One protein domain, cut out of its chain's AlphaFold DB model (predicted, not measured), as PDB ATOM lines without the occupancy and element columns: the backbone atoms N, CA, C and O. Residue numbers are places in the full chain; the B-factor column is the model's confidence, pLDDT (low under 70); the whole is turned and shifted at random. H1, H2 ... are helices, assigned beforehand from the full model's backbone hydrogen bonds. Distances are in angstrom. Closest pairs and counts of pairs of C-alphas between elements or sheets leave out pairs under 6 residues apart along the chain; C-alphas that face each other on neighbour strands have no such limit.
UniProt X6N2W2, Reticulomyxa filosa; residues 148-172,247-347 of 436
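This is residues 148 to 172 and 247 to 347 of the 436 residues of a protein of Reticulomyxa filosa (UniProt X6N2W2). What shape do these atoms make? One long helix, H6, makes the length, and other helices cross it: H1 and H3 pack on it within its residues 328 to 340, with H2 on the far side of H3, while H4 crosses it at residues 318 to 322. Short H5 sits in the turn from H4 to H6, and residues 341 to 347 of H6 stick out at one end. How is it made up? The 126 printed residues hold six named helices, H1 to H6 in chain order, and no named strand: an all helix domain. It is elongated, 56 by 34 by 28 A, and only just compact, close to loose, with a radius of gyration of the C-alphas of 16.4 A.

What does the first helix meet? H1, residues 148 to 164, touches H6, residues 311 to 347, at a steep tilt of 52 degrees, the same way; their closest C-alphas, of Ile 156 and Val 332, are 5.2 A apart. With residues 155 to 162 alone it touches H3, residues 260 to 272, only just about perpendicular at 71 degrees, closest at the C-alphas of Val 159 and Val 266, 5.4 A. Where do the others stand? H2, residues 247 to 256, touches H3, closest at the C-alphas of Ser 253 and Ala 263, 5.4 A, and is apart from H6. H4, residues 280 to 300, touches H6 with residues 287 to 295 alone, opposite ways at a steep tilt of 67 degrees, only just short of about perpendicular; the C-alphas of Lys 291 and Tyr 322 are closest, 6.4 A. H5, residues 304 to 307, and H4 only just touch, only at the corner, with 3 pairs of C-alphas within 8 A, the closest those of Met 299 and Ile 307, 7.2 A. What do the backbones show? Every O i to N i+4 pair is within hydrogen-bond range in H1, H2, H3 and H4, and 31 of 33 are in H6; H5 is too short for such a pair.

Where does the printed part begin? C-alpha 148 of H1 is at (374.120, 302.203, 287.087), and H1 is 24.3 A long. How long are the later helices? H2 measures 14.2 A, H3 18.2 A, H4 30.3 A, H5 5.1 A and H6 53.5 A, ending at C-alpha 347, (373.834, 328.771, 306.050).

Is the printed part cut? Residues 173 to 246 are not printed, and C-alphas 172 and 247 are 14.6 A apart across the cut. Where is confidence low? Residues 169 to 172, 282, 302, 304 to 308 and 343 to 347 have pLDDT under 70.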
ATOM      1  N   LYS A 148     375.357 301.385 287.105       91.88
ATOM      2  CA  LYS A 148     374.120 302.203 287.087       91.88
ATOM      3  C   LYS A 148     373.880 302.975 288.391       91.88
ATOM      4  O   LYS A 148     373.501 304.142 288.365       91.88
ATOM      5  N   GLY A 149     374.121 302.335 289.538       92.50
ATOM      6  CA  GLY A 149     373.980 302.980 290.847       92.50
ATOM      7  C   GLY A 149     374.971 304.128 291.065       92.50
ATOM      8  O   GLY A 149     374.611 305.138 291.668       92.50
ATOM      9  N   PHE A 150     376.190 303.990 290.539       95.81
ATOM     10  CA  PHE A 150     377.216 305.024 290.598       95.81
ATOM     11  C   PHE A 150     376.941 306.164 289.613       95.81
ATOM     12  O   PHE A 150     377.098 307.322 289.986       95.81
ATOM     13  N   GLN A 151     376.469 305.864 288.397       95.50
ATOM     14  CA  GLN A 151     376.067 306.886 287.419       95.50
ATOM     15  C   GLN A 151     375.045 307.854 288.032       95.50
ATOM     16  O   GLN A 151     375.267 309.059 288.029       95.50
ATOM     17  N   ILE A 152     374.004 307.328 288.691       94.94
ATOM     18  CA  ILE A 152     372.997 308.148 289.386       94.94
ATOM     19  C   ILE A 152     373.630 309.006 290.494       94.94
ATOM     20  O   ILE A 152     373.306 310.184 290.622       94.94
ATOM     21  N   LEU A 153     374.525 308.433 291.308       95.31
ATOM     22  CA  LEU A 153     375.216 309.176 292.366       95.31
ATOM     23  C   LEU A 153     376.058 310.329 291.794       95.31
ATOM     24  O   LEU A 153     376.044 311.436 292.337       95.31
ATOM     25  N   ARG A 154     376.768 310.066 290.696       96.94
ATOM     26  CA  ARG A 154     377.571 311.048 289.974       96.94
ATOM     27  C   ARG A 154     376.696 312.156 289.398       96.94
ATOM     28  O   ARG A 154     376.988 313.322 289.630       96.94
ATOM     29  N   ASP A 155     375.589 311.808 288.748       97.06
ATOM     30  CA  ASP A 155     374.643 312.780 288.194       97.06
ATOM     31  C   ASP A 155     374.082 313.705 289.277       97.06
ATOM     32  O   ASP A 155     374.049 314.920 289.097       97.06
ATOM     33  N   ILE A 156     373.695 313.153 290.434       95.75
ATOM     34  CA  ILE A 156     373.237 313.945 291.585       95.75
ATOM     35  C   ILE A 156     374.331 314.910 292.049       95.75
ATOM     36  O   ILE A 156     374.050 316.090 292.259       95.75
ATOM     37  N   SER A 157     375.564 314.421 292.194       94.88
ATOM     38  CA  SER A 157     376.700 315.214 292.681       94.88
ATOM     39  C   SER A 157     377.069 316.334 291.707       94.88
ATOM     40  O   SER A 157     377.182 317.495 292.101       94.88
ATOM     41  N   ASP A 158     377.168 316.020 290.418       96.31
ATOM     42  CA  ASP A 158     377.542 316.975 289.379       96.31
ATOM     43  C   ASP A 158     376.458 318.030 289.145       96.31
ATOM     44  O   ASP A 158     376.778 319.214 289.025       96.31
ATOM     45  N   VAL A 159     375.175 317.645 289.127       95.06
ATOM     46  CA  VAL A 159     374.063 318.601 288.992       95.06
ATOM     47  C   VAL A 159     373.968 319.497 290.228       95.06
ATOM     48  O   VAL A 159     373.802 320.710 290.085       95.06
ATOM     49  N   PHE A 160     374.132 318.943 291.433       92.81
ATOM     50  CA  PHE A 160     374.211 319.731 292.666       92.81
ATOM     51  C   PHE A 160     375.353 320.757 292.596       92.81
ATOM     52  O   PHE A 160     375.140 321.947 292.832       92.81
ATOM     53  N   ASN A 161     376.550 320.326 292.192       88.06
ATOM     54  CA  ASN A 161     377.708 321.206 292.059       88.06
ATOM     55  C   ASN A 161     377.524 322.260 290.954       88.06
ATOM     56  O   ASN A 161     377.963 323.402 291.121       88.06
ATOM     57  N   ALA A 162     376.871 321.914 289.841       88.00
ATOM     58  CA  ALA A 162     376.568 322.838 288.749       88.00
ATOM     59  C   ALA A 162     375.619 323.960 289.184       88.00
ATOM     60  O   ALA A 162     375.830 325.124 288.824       88.00
ATOM     61  N   ASP A 163     374.594 323.607 289.960       85.75
ATOM     62  CA  ASP A 163     373.611 324.543 290.500       85.75
ATOM     63  C   ASP A 163     374.249 325.454 291.556       85.75
ATOM     64  O   ASP A 163     374.161 326.681 291.477       85.75
ATOM     65  N   LEU A 164     375.034 324.866 292.464       83.06
ATOM     66  CA  LEU A 164     375.795 325.593 293.479       83.06
ATOM     67  C   LEU A 164     376.802 326.582 292.858       83.06
ATOM     68  O   LEU A 164     376.956 327.706 293.339       83.06
ATOM     69  N   CYS A 165     377.453 326.197 291.757       79.75
ATOM     70  CA  CYS A 165     378.351 327.066 290.989       79.75
ATOM     71  C   CYS A 165     377.615 327.996 290.007       79.75
ATOM     72  O   CYS A 165     378.264 328.783 289.315       79.75
ATOM     73  N   GLN A 166     376.284 327.902 289.914       79.81
ATOM     74  CA  GLN A 166     375.430 328.688 289.023       79.81
ATOM     75  C   GLN A 166     375.878 328.668 287.549       79.81
ATOM     76  O   GLN A 166     375.695 329.650 286.818       79.81
ATOM     77  N   VAL A 167     376.432 327.538 287.088       75.88
ATOM     78  CA  VAL A 167     377.134 327.395 285.795       75.88
ATOM     79  C   VAL A 167     376.303 327.911 284.617       75.88
ATOM     80  O   VAL A 167     376.824 328.603 283.734       75.88
ATOM     81  N   PHE A 168     375.002 327.616 284.625       72.94
ATOM     82  CA  PHE A 168     374.073 327.914 283.531       72.94
ATOM     83  C   PHE A 168     373.146 329.103 283.797       72.94
ATOM     84  O   PHE A 168     372.147 329.265 283.088       72.94
ATOM     85  N   THR A 169     373.413 329.914 284.821       65.31
ATOM     86  CA  THR A 169     372.715 331.193 285.001       65.31
ATOM     87  C   THR A 169     373.552 332.288 284.337       65.31
ATOM     88  O   THR A 169     374.769 332.330 284.492       65.31
ATOM     89  N   GLY A 170     372.940 333.159 283.531       48.25
ATOM     90  CA  GLY A 170     373.647 334.183 282.742       48.25
ATOM     91  C   GLY A 170     374.331 335.288 283.560       48.25
ATOM     92  O   GLY A 170     374.819 336.262 282.991       48.25
ATOM     93  N   LYS A 171     374.371 335.173 284.892       39.88
ATOM     94  CA  LYS A 171     375.121 336.088 285.750       39.88
ATOM     95  C   LYS A 171     376.609 335.810 285.526       39.88
ATOM     96  O   LYS A 171     377.038 334.660 285.593       39.88
ATOM     97  N   ARG A 172     377.412 336.851 285.232       35.97
ATOM     98  CA  ARG A 172     378.882 336.721 285.257       35.97
ATOM     99  C   ARG A 172     379.233 336.061 286.578       35.97
ATOM    100  O   ARG A 172     378.757 336.531 287.612       35.97
ATOM    101  N   ALA A 247     378.793 325.820 273.923       72.25
ATOM    102  CA  ALA A 247     379.699 326.572 274.804       72.25
ATOM    103  C   ALA A 247     379.353 326.443 276.304       72.25
ATOM    104  O   ALA A 247     380.221 326.547 277.169       72.25
ATOM    105  N   ARG A 248     378.080 326.178 276.628       74.62
ATOM    106  CA  ARG A 248     377.619 325.908 277.996       74.62
ATOM    107  C   ARG A 248     378.144 324.585 278.561       74.62
ATOM    108  O   ARG A 248     378.454 324.534 279.746       74.62
ATOM    109  N   ILE A 249     378.246 323.542 277.737       80.62
ATOM    110  CA  ILE A 249     378.784 322.230 278.131       80.62
ATOM    111  C   ILE A 249     380.276 322.363 278.429       80.62
ATOM    112  O   ILE A 249     380.712 321.929 279.489       80.62
ATOM    113  N   ILE A 250     381.025 323.046 277.557       83.31
ATOM    114  CA  ILE A 250     382.457 323.318 277.766       83.31
ATOM    115  C   ILE A 250     382.655 324.118 279.059       83.31
ATOM    116  O   ILE A 250     383.411 323.707 279.931       83.31
ATOM    117  N   LYS A 251     381.873 325.189 279.263       84.81
ATOM    118  CA  LYS A 251     381.900 325.956 280.519       84.81
ATOM    119  C   LYS A 251     381.636 325.071 281.745       84.81
ATOM    120  O   LYS A 251     382.270 325.261 282.779       84.81
ATOM    121  N   CYS A 252     380.682 324.147 281.661       86.56
ATOM    122  CA  CYS A 252     380.367 323.225 282.751       86.56
ATOM    123  C   CYS A 252     381.526 322.263 283.034       86.56
ATOM    124  O   CYS A 252     381.950 322.151 284.183       86.56
ATOM    125  N   SER A 253     382.075 321.657 281.980       90.44
ATOM    126  CA  SER A 253     383.268 320.808 282.020       90.44
ATOM    127  C   SER A 253     384.433 321.525 282.708       90.44
ATOM    128  O   SER A 253     384.974 321.014 283.684       90.44
ATOM    129  N   ASP A 254     384.729 322.766 282.312       87.75
ATOM    130  CA  ASP A 254     385.834 323.556 282.867       87.75
ATOM    131  C   ASP A 254     385.622 323.935 284.344       87.75
ATOM    132  O   ASP A 254     386.547 323.875 285.160       87.75
ATOM    133  N   VAL A 255     384.399 324.336 284.717       87.31
ATOM    134  CA  VAL A 255     384.075 324.783 286.085       87.31
ATOM    135  C   VAL A 255     384.029 323.613 287.072       87.31
ATOM    136  O   VAL A 255     384.457 323.743 288.228       87.31
ATOM    137  N   LEU A 256     383.490 322.472 286.646       88.50
ATOM    138  CA  LEU A 256     383.360 321.280 287.486       88.50
ATOM    139  C   LEU A 256     384.552 320.327 287.376       88.50
ATOM    140  O   LEU A 256     384.702 319.472 288.245       88.50
ATOM    141  N   ARG A 257     385.415 320.514 286.368       93.12
ATOM    142  CA  ARG A 257     386.521 319.615 286.009       93.12
ATOM    143  C   ARG A 257     386.026 318.185 285.772       93.12
ATOM    144  O   ARG A 257     386.602 317.240 286.290       93.12
ATOM    145  N   ILE A 258     384.949 318.024 285.004       95.00
ATOM    146  CA  ILE A 258     384.339 316.725 284.644       95.00
ATOM    147  C   ILE A 258     384.440 316.469 283.140       95.00
ATOM    148  O   ILE A 258     384.825 317.365 282.395       95.00
ATOM    149  N   THR A 259     384.122 315.254 282.681       93.06
ATOM    150  CA  THR A 259     384.099 314.934 281.242       93.06
ATOM    151  C   THR A 259     383.033 315.726 280.491       93.06
ATOM    152  O   THR A 259     382.010 316.099 281.066       93.06
ATOM    153  N   GLU A 260     383.252 316.005 279.204       88.25
ATOM    154  CA  GLU A 260     382.266 316.735 278.397       88.25
ATOM    155  C   GLU A 260     380.976 315.927 278.215       88.25
ATOM    156  O   GLU A 260     379.879 316.490 278.179       88.25
ATOM    157  N   GLU A 261     381.093 314.601 278.161       89.06
ATOM    158  CA  GLU A 261     379.972 313.666 278.160       89.06
ATOM    159  C   GLU A 261     379.153 313.818 279.442       89.06
ATOM    160  O   GLU A 261     377.932 313.964 279.382       89.06
ATOM    161  N   GLN A 262     379.821 313.881 280.597       94.38
ATOM    162  CA  GLN A 262     379.149 314.082 281.876       94.38
ATOM    163  C   GLN A 262     378.543 315.488 281.978       94.38
ATOM    164  O   GLN A 262     377.397 315.653 282.390       94.38
ATOM    165  N   ALA A 263     379.256 316.516 281.518       91.25
ATOM    166  CA  ALA A 263     378.749 317.883 281.461       91.25
ATOM    167  C   ALA A 263     377.509 318.016 280.557       91.25
ATOM    168  O   ALA A 263     376.632 318.840 280.832       91.25
ATOM    169  N   ARG A 264     377.402 317.198 279.502       88.50
ATOM    170  CA  ARG A 264     376.202 317.105 278.659       88.50
ATOM    171  C   ARG A 264     375.019 316.523 279.428       88.50
ATOM    172  O   ARG A 264     373.932 317.079 279.317       88.50
ATOM    173  N   VAL A 265     375.229 315.472 280.225       91.62
ATOM    174  CA  VAL A 265     374.182 314.894 281.091       91.62
ATOM    175  C   VAL A 265     373.674 315.935 282.088       91.62
ATOM    176  O   VAL A 265     372.468 316.152 282.190       91.62
ATOM    177  N   VAL A 266     374.585 316.648 282.754       92.44
ATOM    178  CA  VAL A 266     374.240 317.743 283.673       92.44
ATOM    179  C   VAL A 266     373.425 318.824 282.962       92.44
ATOM    180  O   VAL A 266     372.404 319.281 283.473       92.44
ATOM    181  N   PHE A 267     373.859 319.230 281.767       86.81
ATOM    182  CA  PHE A 267     373.160 320.232 280.969       86.81
ATOM    183  C   PHE A 267     371.744 319.781 280.587       86.81
ATOM    184  O   PHE A 267     370.812 320.572 280.697       86.81
ATOM    185  N   GLU A 268     371.570 318.525 280.175       87.31
ATOM    186  CA  GLU A 268     370.276 317.934 279.813       87.31
ATOM    187  C   GLU A 268     369.311 317.910 281.009       87.31
ATOM    188  O   GLU A 268     368.171 318.355 280.879       87.31
ATOM    189  N   ILE A 269     369.791 317.515 282.194       91.31
ATOM    190  CA  ILE A 269     369.005 317.510 283.439       91.31
ATOM    191  C   ILE A 269     368.601 318.933 283.850       91.31
ATOM    192  O   ILE A 269     367.450 319.181 284.206       91.31
ATOM    193  N   MET A 270     369.522 319.894 283.773       85.62
ATOM    194  CA  MET A 270     369.225 321.290 284.117       85.62
ATOM    195  C   MET A 270     368.366 322.001 283.064       85.62
ATOM    196  O   MET A 270     367.732 323.010 283.373       85.62
ATOM    197  N   LEU A 271     368.345 321.515 281.818       83.69
ATOM    198  CA  LEU A 271     367.359 321.937 280.827       83.69
ATOM    199  C   LEU A 271     365.977 321.390 281.174       83.69
ATOM    200  O   LEU A 271     365.030 322.170 281.141       83.69
ATOM    201  N   TYR A 272     365.882 320.105 281.532       85.50
ATOM    202  CA  TYR A 272     364.631 319.475 281.956       85.50
ATOM    203  C   TYR A 272     363.996 320.223 283.134       85.50
ATOM    204  O   TYR A 272     362.823 320.566 283.073       85.50
ATOM    205  N   GLU A 273     364.792 320.599 284.140       86.75
ATOM    206  CA  GLU A 273     364.341 321.402 285.291       86.75
ATOM    207  C   GLU A 273     363.697 322.746 284.905       86.75
ATOM    208  O   GLU A 273     362.861 323.269 285.634       86.75
ATOM    209  N   ARG A 274     364.103 323.337 283.777       81.06
ATOM    210  CA  ARG A 274     363.630 324.656 283.325       81.06
ATOM    211  C   ARG A 274     362.475 324.575 282.334       81.06
ATOM    212  O   ARG A 274     362.027 325.624 281.867       81.06
ATOM    213  N   LEU A 275     362.046 323.373 281.951       76.75
ATOM    214  CA  LEU A 275     360.890 323.220 281.080       76.75
ATOM    215  C   LEU A 275     359.641 323.704 281.815       76.75
ATOM    216  O   LEU A 275     359.457 323.448 283.000       76.75
ATOM    217  N   ASN A 276     358.794 324.438 281.100       70.69
ATOM    218  CA  ASN A 276     357.517 324.879 281.630       70.69
ATOM    219  C   ASN A 276     356.449 323.845 281.278       70.69
ATOM    220  O   ASN A 276     356.202 323.624 280.091       70.69
ATOM    221  N   GLU A 277     355.827 323.227 282.285       74.50
ATOM    222  CA  GLU A 277     354.805 322.178 282.125       74.50
ATOM    223  C   GLU A 277     353.636 322.619 281.235       74.50
ATOM    224  O   GLU A 277     353.028 321.796 280.555       74.50
ATOM    225  N   SER A 278     353.356 323.924 281.171       75.50
ATOM    226  CA  SER A 278     352.288 324.467 280.333       75.50
ATOM    227  C   SER A 278     352.649 324.594 278.846       75.50
ATOM    228  O   SER A 278     351.768 324.871 278.036       75.50
ATOM    229  N   ASP A 279     353.926 324.462 278.465       79.06
ATOM    230  CA  ASP A 279     354.383 324.607 277.076       79.06
ATOM    231  C   ASP A 279     354.654 323.243 276.423       79.06
ATOM    232  O   ASP A 279     355.779 322.724 276.392       79.06
ATOM    233  N   GLU A 280     353.600 322.687 275.826       84.81
ATOM    234  CA  GLU A 280     353.637 321.402 275.127       84.81
ATOM    235  C   GLU A 280     354.662 321.385 273.976       84.81
ATOM    236  O   GLU A 280     355.311 320.364 273.716       84.81
ATOM    237  N   LYS A 281     354.871 322.521 273.294       76.00
ATOM    238  CA  LYS A 281     355.817 322.614 272.172       76.00
ATOM    239  C   LYS A 281     357.255 322.462 272.662       76.00
ATOM    240  O   LYS A 281     358.037 321.741 272.036       76.00
ATOM    241  N   SER A 282     357.599 323.096 273.781       68.94
ATOM    242  CA  SER A 282     358.925 322.970 274.394       68.94
ATOM    243  C   SER A 282     359.197 321.553 274.898       68.94
ATOM    244  O   SER A 282     360.255 321.001 274.588       68.94
ATOM    245  N   TYR A 283     358.228 320.915 275.561       76.69
ATOM    246  CA  TYR A 283     358.344 319.509 275.970       76.69
ATOM    247  C   TYR A 283     358.508 318.567 274.777       76.69
ATOM    248  O   TYR A 283     359.382 317.697 274.774       76.69
ATOM    249  N   LYS A 284     357.726 318.768 273.708       77.56
ATOM    250  CA  LYS A 284     357.857 317.986 272.473       77.56
ATOM    251  C   LYS A 284     359.252 318.135 271.863       77.56
ATOM    252  O   LYS A 284     359.839 317.130 271.461       77.56
ATOM    253  N   ASN A 285     359.794 319.352 271.817       74.00
ATOM    254  CA  ASN A 285     361.138 319.615 271.300       74.00
ATOM    255  C   ASN A 285     362.225 318.959 272.160       74.00
ATOM    256  O   ASN A 285     363.121 318.316 271.610       74.00
ATOM    257  N   PHE A 286     362.124 319.061 273.488       78.19
ATOM    258  CA  PHE A 286     363.047 318.406 274.414       78.19
ATOM    259  C   PHE A 286     363.010 316.882 274.263       78.19
ATOM    260  O   PHE A 286     364.045 316.248 274.066       78.19
ATOM    261  N   ARG A 287     361.813 316.290 274.220       84.25
ATOM    262  CA  ARG A 287     361.640 314.854 273.986       84.25
ATOM    263  C   ARG A 287     362.290 314.401 272.681       84.25
ATOM    264  O   ARG A 287     362.966 313.376 272.651       84.25
ATOM    265  N   MET A 288     362.107 315.155 271.596       75.25
ATOM    266  CA  MET A 288     362.748 314.842 270.314       75.25
ATOM    267  C   MET A 288     364.272 314.981 270.379       75.25
ATOM    268  O   MET A 288     364.975 314.179 269.767       75.25
ATOM    269  N   PHE A 289     364.789 315.959 271.124       78.88
ATOM    270  CA  PHE A 289     366.221 316.122 271.369       78.88
ATOM    271  C   PHE A 289     366.819 314.903 272.095       78.88
ATOM    272  O   PHE A 289     367.767 314.304 271.583       78.88
ATOM    273  N   VAL A 290     366.216 314.470 273.209       79.38
ATOM    274  CA  VAL A 290     366.674 313.295 273.975       79.38
ATOM    275  C   VAL A 290     366.568 312.021 273.135       79.38
ATOM    276  O   VAL A 290     367.521 311.251 273.041       79.38
ATOM    277  N   LYS A 291     365.448 311.813 272.433       82.56
ATOM    278  CA  LYS A 291     365.265 310.629 271.579       82.56
ATOM    279  C   LYS A 291     366.277 310.532 270.440       82.56
ATOM    280  O   LYS A 291     366.692 309.426 270.122       82.56
ATOM    281  N   LYS A 292     366.705 311.653 269.845       80.38
ATOM    282  CA  LYS A 292     367.774 311.649 268.827       80.38
ATOM    283  C   LYS A 292     369.099 311.146 269.403       80.38
ATOM    284  O   LYS A 292     369.787 310.369 268.747       80.38
ATOM    285  N   ARG A 293     369.437 311.552 270.633       84.50
ATOM    286  CA  ARG A 293     370.609 311.035 271.359       84.50
ATOM    287  C   ARG A 293     370.466 309.539 271.635       84.50
ATOM    288  O   ARG A 293     371.373 308.786 271.308       84.50
ATOM    289  N   LEU A 294     369.331 309.113 272.194       83.81
ATOM    290  CA  LEU A 294     369.078 307.705 272.517       83.81
ATOM    291  C   LEU A 294     369.093 306.815 271.270       83.81
ATOM    292  O   LEU A 294     369.616 305.710 271.331       83.81
ATOM    293  N   PHE A 295     368.583 307.307 270.140       84.31
ATOM    294  CA  PHE A 295     368.658 306.607 268.861       84.31
ATOM    295  C   PHE A 295     370.097 306.396 268.410       84.31
ATOM    296  O   PHE A 295     370.441 305.290 268.021       84.31
ATOM    297  N   LYS A 296     370.961 307.408 268.537       81.81
ATOM    298  CA  LYS A 296     372.385 307.239 268.242       81.81
ATOM    299  C   LYS A 296     373.014 306.143 269.114       81.81
ATOM    300  O   LYS A 296     373.652 305.252 268.572       81.81
ATOM    301  N   CYS A 297     372.768 306.166 270.426       81.38
ATOM    302  CA  CYS A 297     373.268 305.128 271.335       81.38
ATOM    303  C   CYS A 297     372.740 303.729 270.978       81.38
ATOM    304  O   CYS A 297     373.479 302.756 271.056       81.38
ATOM    305  N   LEU A 298     371.469 303.637 270.580       82.19
ATOM    306  CA  LEU A 298     370.822 302.391 270.173       82.19
ATOM    307  C   LEU A 298     371.411 301.832 268.864       82.19
ATOM    308  O   LEU A 298     371.556 300.626 268.725       82.19
ATOM    309  N   MET A 299     371.780 302.691 267.914       79.75
ATOM    310  CA  MET A 299     372.433 302.258 266.671       79.75
ATOM    311  C   MET A 299     373.907 301.877 266.877       79.75
ATOM    312  O   MET A 299     374.456 301.123 266.083       79.75
ATOM    313  N   GLU A 300     374.550 302.403 267.921       79.06
ATOM    314  CA  GLU A 300     375.937 302.083 268.287       79.06
ATOM    315  C   GLU A 300     376.053 300.817 269.150       79.06
ATOM    316  O   GLU A 300     377.118 300.201 269.192       79.06
ATOM    317  N   SER A 301     374.983 300.393 269.831       71.56
ATOM    318  CA  SER A 301     374.951 299.070 270.453       71.56
ATOM    319  C   SER A 301     374.921 298.012 269.352       71.56
ATOM    320  O   SER A 301     373.945 297.936 268.614       71.56
ATOM    321  N   ASN A 302     375.969 297.187 269.254       61.44
ATOM    322  CA  ASN A 302     376.109 296.061 268.310       61.44
ATOM    323  C   ASN A 302     375.056 294.934 268.500       61.44
ATOM    324  O   ASN A 302     375.312 293.772 268.187       61.44
ATOM    325  N   ASP A 303     373.872 295.244 269.025       71.00
ATOM    326  CA  ASP A 303     372.765 294.315 269.196       71.00
ATOM    327  C   ASP A 303     372.128 294.009 267.832       71.00
ATOM    328  O   ASP A 303     371.365 294.811 267.289       71.00
ATOM    329  N   LEU A 304     372.382 292.810 267.289       61.84
ATOM    330  CA  LEU A 304     371.781 292.344 266.024       61.84
ATOM    331  C   LEU A 304     370.248 292.485 266.009       61.84
ATOM    332  O   LEU A 304     369.660 292.802 264.977       61.84
ATOM    333  N   HIS A 305     369.598 292.294 267.161       65.38
ATOM    334  CA  HIS A 305     368.151 292.456 267.306       65.38
ATOM    335  C   HIS A 305     367.657 293.877 267.022       65.38
ATOM    336  O   HIS A 305     366.515 294.039 266.609       65.38
ATOM    337  N   VAL A 306     368.491 294.893 267.246       67.50
ATOM    338  CA  VAL A 306     368.165 296.295 266.968       67.50
ATOM    339  C   VAL A 306     368.366 296.606 265.489       67.50
ATOM    340  O   VAL A 306     367.533 297.275 264.887       67.50
ATOM    341  N   ILE A 307     369.440 296.086 264.893       62.97
ATOM    342  CA  ILE A 307     369.794 296.322 263.486       62.97
ATOM    343  C   ILE A 307     368.749 295.713 262.539       62.97
ATOM    344  O   ILE A 307     368.452 296.285 261.493       62.97
ATOM    345  N   CYS A 308     368.170 294.570 262.914       67.56
ATOM    346  CA  CYS A 308     367.135 293.885 262.139       67.56
ATOM    347  C   CYS A 308     365.698 294.254 262.554       67.56
ATOM    348  O   CYS A 308     364.752 293.654 262.041       67.56
ATOM    349  N   ALA A 309     365.516 295.178 263.504       75.12
ATOM    350  CA  ALA A 309     364.193 295.572 263.979       75.12
ATOM    351  C   ALA A 309     363.439 296.406 262.934       75.12
ATOM    352  O   ALA A 309     364.029 297.194 262.197       75.12
ATOM    353  N   ASP A 310     362.114 296.275 262.917       83.00
ATOM    354  CA  ASP A 310     361.253 297.148 262.131       83.00
ATOM    355  C   ASP A 310     361.160 298.559 262.750       83.00
ATOM    356  O   ASP A 310     361.358 298.773 263.953       83.00
ATOM    357  N   ASP A 311     360.804 299.547 261.925       85.25
ATOM    358  CA  ASP A 311     360.664 300.949 262.344       85.25
ATOM    359  C   ASP A 311     359.733 301.123 263.557       85.25
ATOM    360  O   ASP A 311     359.898 302.049 264.362       85.25
ATOM    361  N   LEU A 312     358.726 300.254 263.690       88.44
ATOM    362  CA  LEU A 312     357.772 300.288 264.790       88.44
ATOM    363  C   LEU A 312     358.405 299.815 266.106       88.44
ATOM    364  O   LEU A 312     358.246 300.504 267.122       88.44
ATOM    365  N   ALA A 313     359.152 298.705 266.110       86.00
ATOM    366  CA  ALA A 313     359.868 298.246 267.298       86.00
ATOM    367  C   ALA A 313     360.925 299.258 267.746       86.00
ATOM    368  O   ALA A 313     361.010 299.548 268.943       86.00
ATOM    369  N   ILE A 314     361.657 299.875 266.811       86.12
ATOM    370  CA  ILE A 314     362.631 300.932 267.124       86.12
ATOM    371  C   ILE A 314     361.934 302.108 267.817       86.12
ATOM    372  O   ILE A 314     362.365 302.558 268.884       86.12
ATOM    373  N   LYS A 315     360.812 302.595 267.269       88.31
ATOM    374  CA  LYS A 315     360.038 303.696 267.872       88.31
ATOM    375  C   LYS A 315     359.518 303.347 269.266       88.31
ATOM    376  O   LYS A 315     359.582 304.196 270.160       88.31
ATOM    377  N   LYS A 316     359.025 302.118 269.464       90.75
ATOM    378  CA  LYS A 316     358.559 301.631 270.770       90.75
ATOM    379  C   LYS A 316     359.709 301.578 271.775       90.75
ATOM    380  O   LYS A 316     359.588 302.138 272.864       90.75
ATOM    381  N   LYS A 317     360.853 301.013 271.384       89.44
ATOM    382  CA  LYS A 317     362.041 300.925 272.239       89.44
ATOM    383  C   LYS A 317     362.578 302.302 272.622       89.44
ATOM    384  O   LYS A 317     362.860 302.548 273.792       89.44
ATOM    385  N   LEU A 318     362.641 303.237 271.673       89.88
ATOM    386  CA  LEU A 318     363.021 304.627 271.939       89.88
ATOM    387  C   LEU A 318     362.069 305.324 272.910       89.88
ATOM    388  O   LEU A 318     362.505 306.150 273.711       89.88
ATOM    389  N   GLN A 319     360.769 305.031 272.834       93.06
ATOM    390  CA  GLN A 319     359.800 305.558 273.791       93.06
ATOM    391  C   GLN A 319     360.041 304.985 275.194       93.06
ATOM    392  O   GLN A 319     360.048 305.753 276.150       93.06
ATOM    393  N   GLU A 320     360.287 303.679 275.321       93.44
ATOM    394  CA  GLU A 320     360.622 303.039 276.603       93.44
ATOM    395  C   GLU A 320     361.905 303.619 277.215       93.44
ATOM    396  O   GLU A 320     361.922 303.976 278.395       93.44
ATOM    397  N   MET A 321     362.961 303.774 276.409       91.69
ATOM    398  CA  MET A 321     364.229 304.372 276.844       91.69
ATOM    399  C   MET A 321     364.049 305.829 277.276       91.69
ATOM    400  O   MET A 321     364.591 306.225 278.303       91.69
ATOM    401  N   TYR A 322     363.260 306.614 276.536       93.31
ATOM    402  CA  TYR A 322     362.954 307.995 276.911       93.31
ATOM    403  C   TYR A 322     362.223 308.070 278.258       93.31
ATOM    404  O   TYR A 322     362.624 308.854 279.109       93.31
ATOM    405  N   ILE A 323     361.206 307.231 278.485       95.44
ATOM    406  CA  ILE A 323     360.466 307.202 279.761       95.44
ATOM    407  C   ILE A 323     361.394 306.837 280.928       95.44
ATOM    408  O   ILE A 323     361.286 307.401 282.014       95.44
ATOM    409  N   ALA A 324     362.299 305.875 280.730       93.69
ATOM    410  CA  ALA A 324     363.274 305.504 281.755       93.69
ATOM    411  C   ALA A 324     364.233 306.662 282.078       93.69
ATOM    412  O   ALA A 324     364.572 306.882 283.242       93.69
ATOM    413  N   GLU A 325     364.639 307.408 281.056       91.81
ATOM    414  CA  GLU A 325     365.547 308.541 281.180       91.81
ATOM    415  C   GLU A 325     364.877 309.764 281.834       91.81
ATOM    416  O   GLU A 325     365.460 310.397 282.711       91.81
ATOM    417  N   GLU A 326     363.619 310.044 281.499       94.00
ATOM    418  CA  GLU A 326     362.803 311.089 282.130       94.00
ATOM    419  C   GLU A 326     362.640 310.833 283.638       94.00
ATOM    420  O   GLU A 326     362.952 311.696 284.460       94.00
ATOM    421  N   LYS A 327     362.314 309.589 284.023       95.44
ATOM    422  CA  LYS A 327     362.291 309.161 285.434       95.44
ATOM    423  C   LYS A 327     363.640 309.346 286.131       95.44
ATOM    424  O   LYS A 327     363.690 309.640 287.327       95.44
ATOM    425  N   ARG A 328     364.752 309.153 285.412       94.94
ATOM    426  CA  ARG A 328     366.099 309.392 285.949       94.94
ATOM    427  C   ARG A 328     366.308 310.879 286.234       94.94
ATOM    428  O   ARG A 328     366.819 311.202 287.304       94.94
ATOM    429  N   TYR A 329     365.880 311.777 285.345       95.00
ATOM    430  CA  TYR A 329     365.974 313.225 285.573       95.00
ATOM    431  C   TYR A 329     365.177 313.665 286.793       95.00
ATOM    432  O   TYR A 329     365.721 314.356 287.654       95.00
ATOM    433  N   GLU A 330     363.929 313.215 286.908       95.50
ATOM    434  CA  GLU A 330     363.069 313.505 288.058       95.50
ATOM    435  C   GLU A 330     363.712 313.049 289.369       95.50
ATOM    436  O   GLU A 330     363.772 313.807 290.337       95.50
ATOM    437  N   MET A 331     364.266 311.831 289.391       95.50
ATOM    438  CA  MET A 331     364.968 311.305 290.560       95.50
ATOM    439  C   MET A 331     366.179 312.170 290.937       95.50
ATOM    440  O   MET A 331     366.355 312.497 292.114       95.50
ATOM    441  N   VAL A 332     367.014 312.532 289.958       95.69
ATOM    442  CA  VAL A 332     368.214 313.348 290.189       95.69
ATOM    443  C   VAL A 332     367.828 314.727 290.721       95.69
ATOM    444  O   VAL A 332     368.394 315.167 291.721       95.69
ATOM    445  N   LEU A 333     366.835 315.383 290.118       94.69
ATOM    446  CA  LEU A 333     366.362 316.701 290.544       94.69
ATOM    447  C   LEU A 333     365.727 316.663 291.934       94.69
ATOM    448  O   LEU A 333     366.054 317.500 292.776       94.69
ATOM    449  N   TYR A 334     364.906 315.654 292.223       95.31
ATOM    450  CA  TYR A 334     364.336 315.454 293.553       95.31
ATOM    451  C   TYR A 334     365.435 315.324 294.616       95.31
ATOM    452  O   TYR A 334     365.396 315.987 295.655       95.31
ATOM    453  N   LYS A 335     366.471 314.517 294.346       91.75
ATOM    454  CA  LYS A 335     367.612 314.356 295.257       91.75
ATOM    455  C   LYS A 335     368.457 315.616 295.379       91.75
ATOM    456  O   LYS A 335     368.827 315.972 296.497       91.75
ATOM    457  N   LYS A 336     368.695 316.328 294.278       91.25
ATOM    458  CA  LYS A 336     369.350 317.639 294.283       91.25
ATOM    459  C   LYS A 336     368.617 318.613 295.205       91.25
ATOM    460  O   LYS A 336     369.258 319.238 296.040       91.25
ATOM    461  N   MET A 337     367.289 318.716 295.104       89.75
ATOM    462  CA  MET A 337     366.481 319.602 295.952       89.75
ATOM    463  C   MET A 337     366.551 319.216 297.433       89.75
ATOM    464  O   MET A 337     366.701 320.095 298.280       89.75
ATOM    465  N   GLN A 338     366.497 317.915 297.749       87.56
ATOM    466  CA  GLN A 338     366.684 317.423 299.121       87.56
ATOM    467  C   GLN A 338     368.054 317.812 299.686       87.56
ATOM    468  O   GLN A 338     368.149 318.250 300.825       87.56
ATOM    469  N   LEU A 339     369.120 317.672 298.897       82.69
ATOM    470  CA  LEU A 339     370.462 318.066 299.319       82.69
ATOM    471  C   LEU A 339     370.567 319.586 299.471       82.69
ATOM    472  O   LEU A 339     371.056 320.076 300.482       82.69
ATOM    473  N   MET A 340     370.053 320.350 298.508       79.69
ATOM    474  CA  MET A 340     370.070 321.811 298.557       79.69
ATOM    475  C   MET A 340     369.359 322.364 299.792       79.69
ATOM    476  O   MET A 340     369.887 323.287 300.409       79.69
ATOM    477  N   SER A 341     368.213 321.804 300.190       76.69
ATOM    478  CA  SER A 341     367.514 322.250 301.401       76.69
ATOM    479  C   SER A 341     368.332 321.968 302.662       76.69
ATOM    480  O   SER A 341     368.490 322.856 303.497       76.69
ATOM    481  N   ILE A 342     368.944 320.784 302.757       71.56
ATOM    482  CA  ILE A 342     369.843 320.421 303.860       71.56
ATOM    483  C   ILE A 342     371.011 321.416 303.953       71.56
ATOM    484  O   ILE A 342     371.296 321.936 305.031       71.56
ATOM    485  N   TYR A 343     371.656 321.735 302.828       64.81
ATOM    486  CA  TYR A 343     372.808 322.640 302.787       64.81
ATOM    487  C   TYR A 343     372.437 324.124 302.978       64.81
ATOM    488  O   TYR A 343     373.229 324.891 303.530       64.81
ATOM    489  N   GLN A 344     371.242 324.557 302.568       59.00
ATOM    490  CA  GLN A 344     370.762 325.927 302.791       59.00
ATOM    491  C   GLN A 344     370.442 326.201 304.262       59.00
ATOM    492  O   GLN A 344     370.819 327.263 304.763       59.00
ATOM    493  N   CYS A 345     369.838 325.242 304.970       37.72
ATOM    494  CA  CYS A 345     369.564 325.367 306.403       37.72
ATOM    495  C   CYS A 345     370.854 325.619 307.214       37.72
ATOM    496  O   CYS A 345     370.861 326.430 308.141       37.72
ATOM    497  N   ILE A 346     371.982 325.017 306.808       41.62
ATOM    498  CA  ILE A 346     373.294 325.216 307.457       41.62
ATOM    499  C   ILE A 346     373.764 326.681 307.357       41.62
ATOM    500  O   ILE A 346     374.451 327.185 308.252       41.62
ATOM    501  N   ASN A 347     373.407 327.389 306.280       32.34
ATOM    502  CA  ASN A 347     373.834 328.771 306.050       32.34
ATOM    503  C   ASN A 347     372.956 329.805 306.767       32.34
ATOM    504  O   ASN A 347     373.476 330.832 307.210       32.34
TER     505      ASN A 347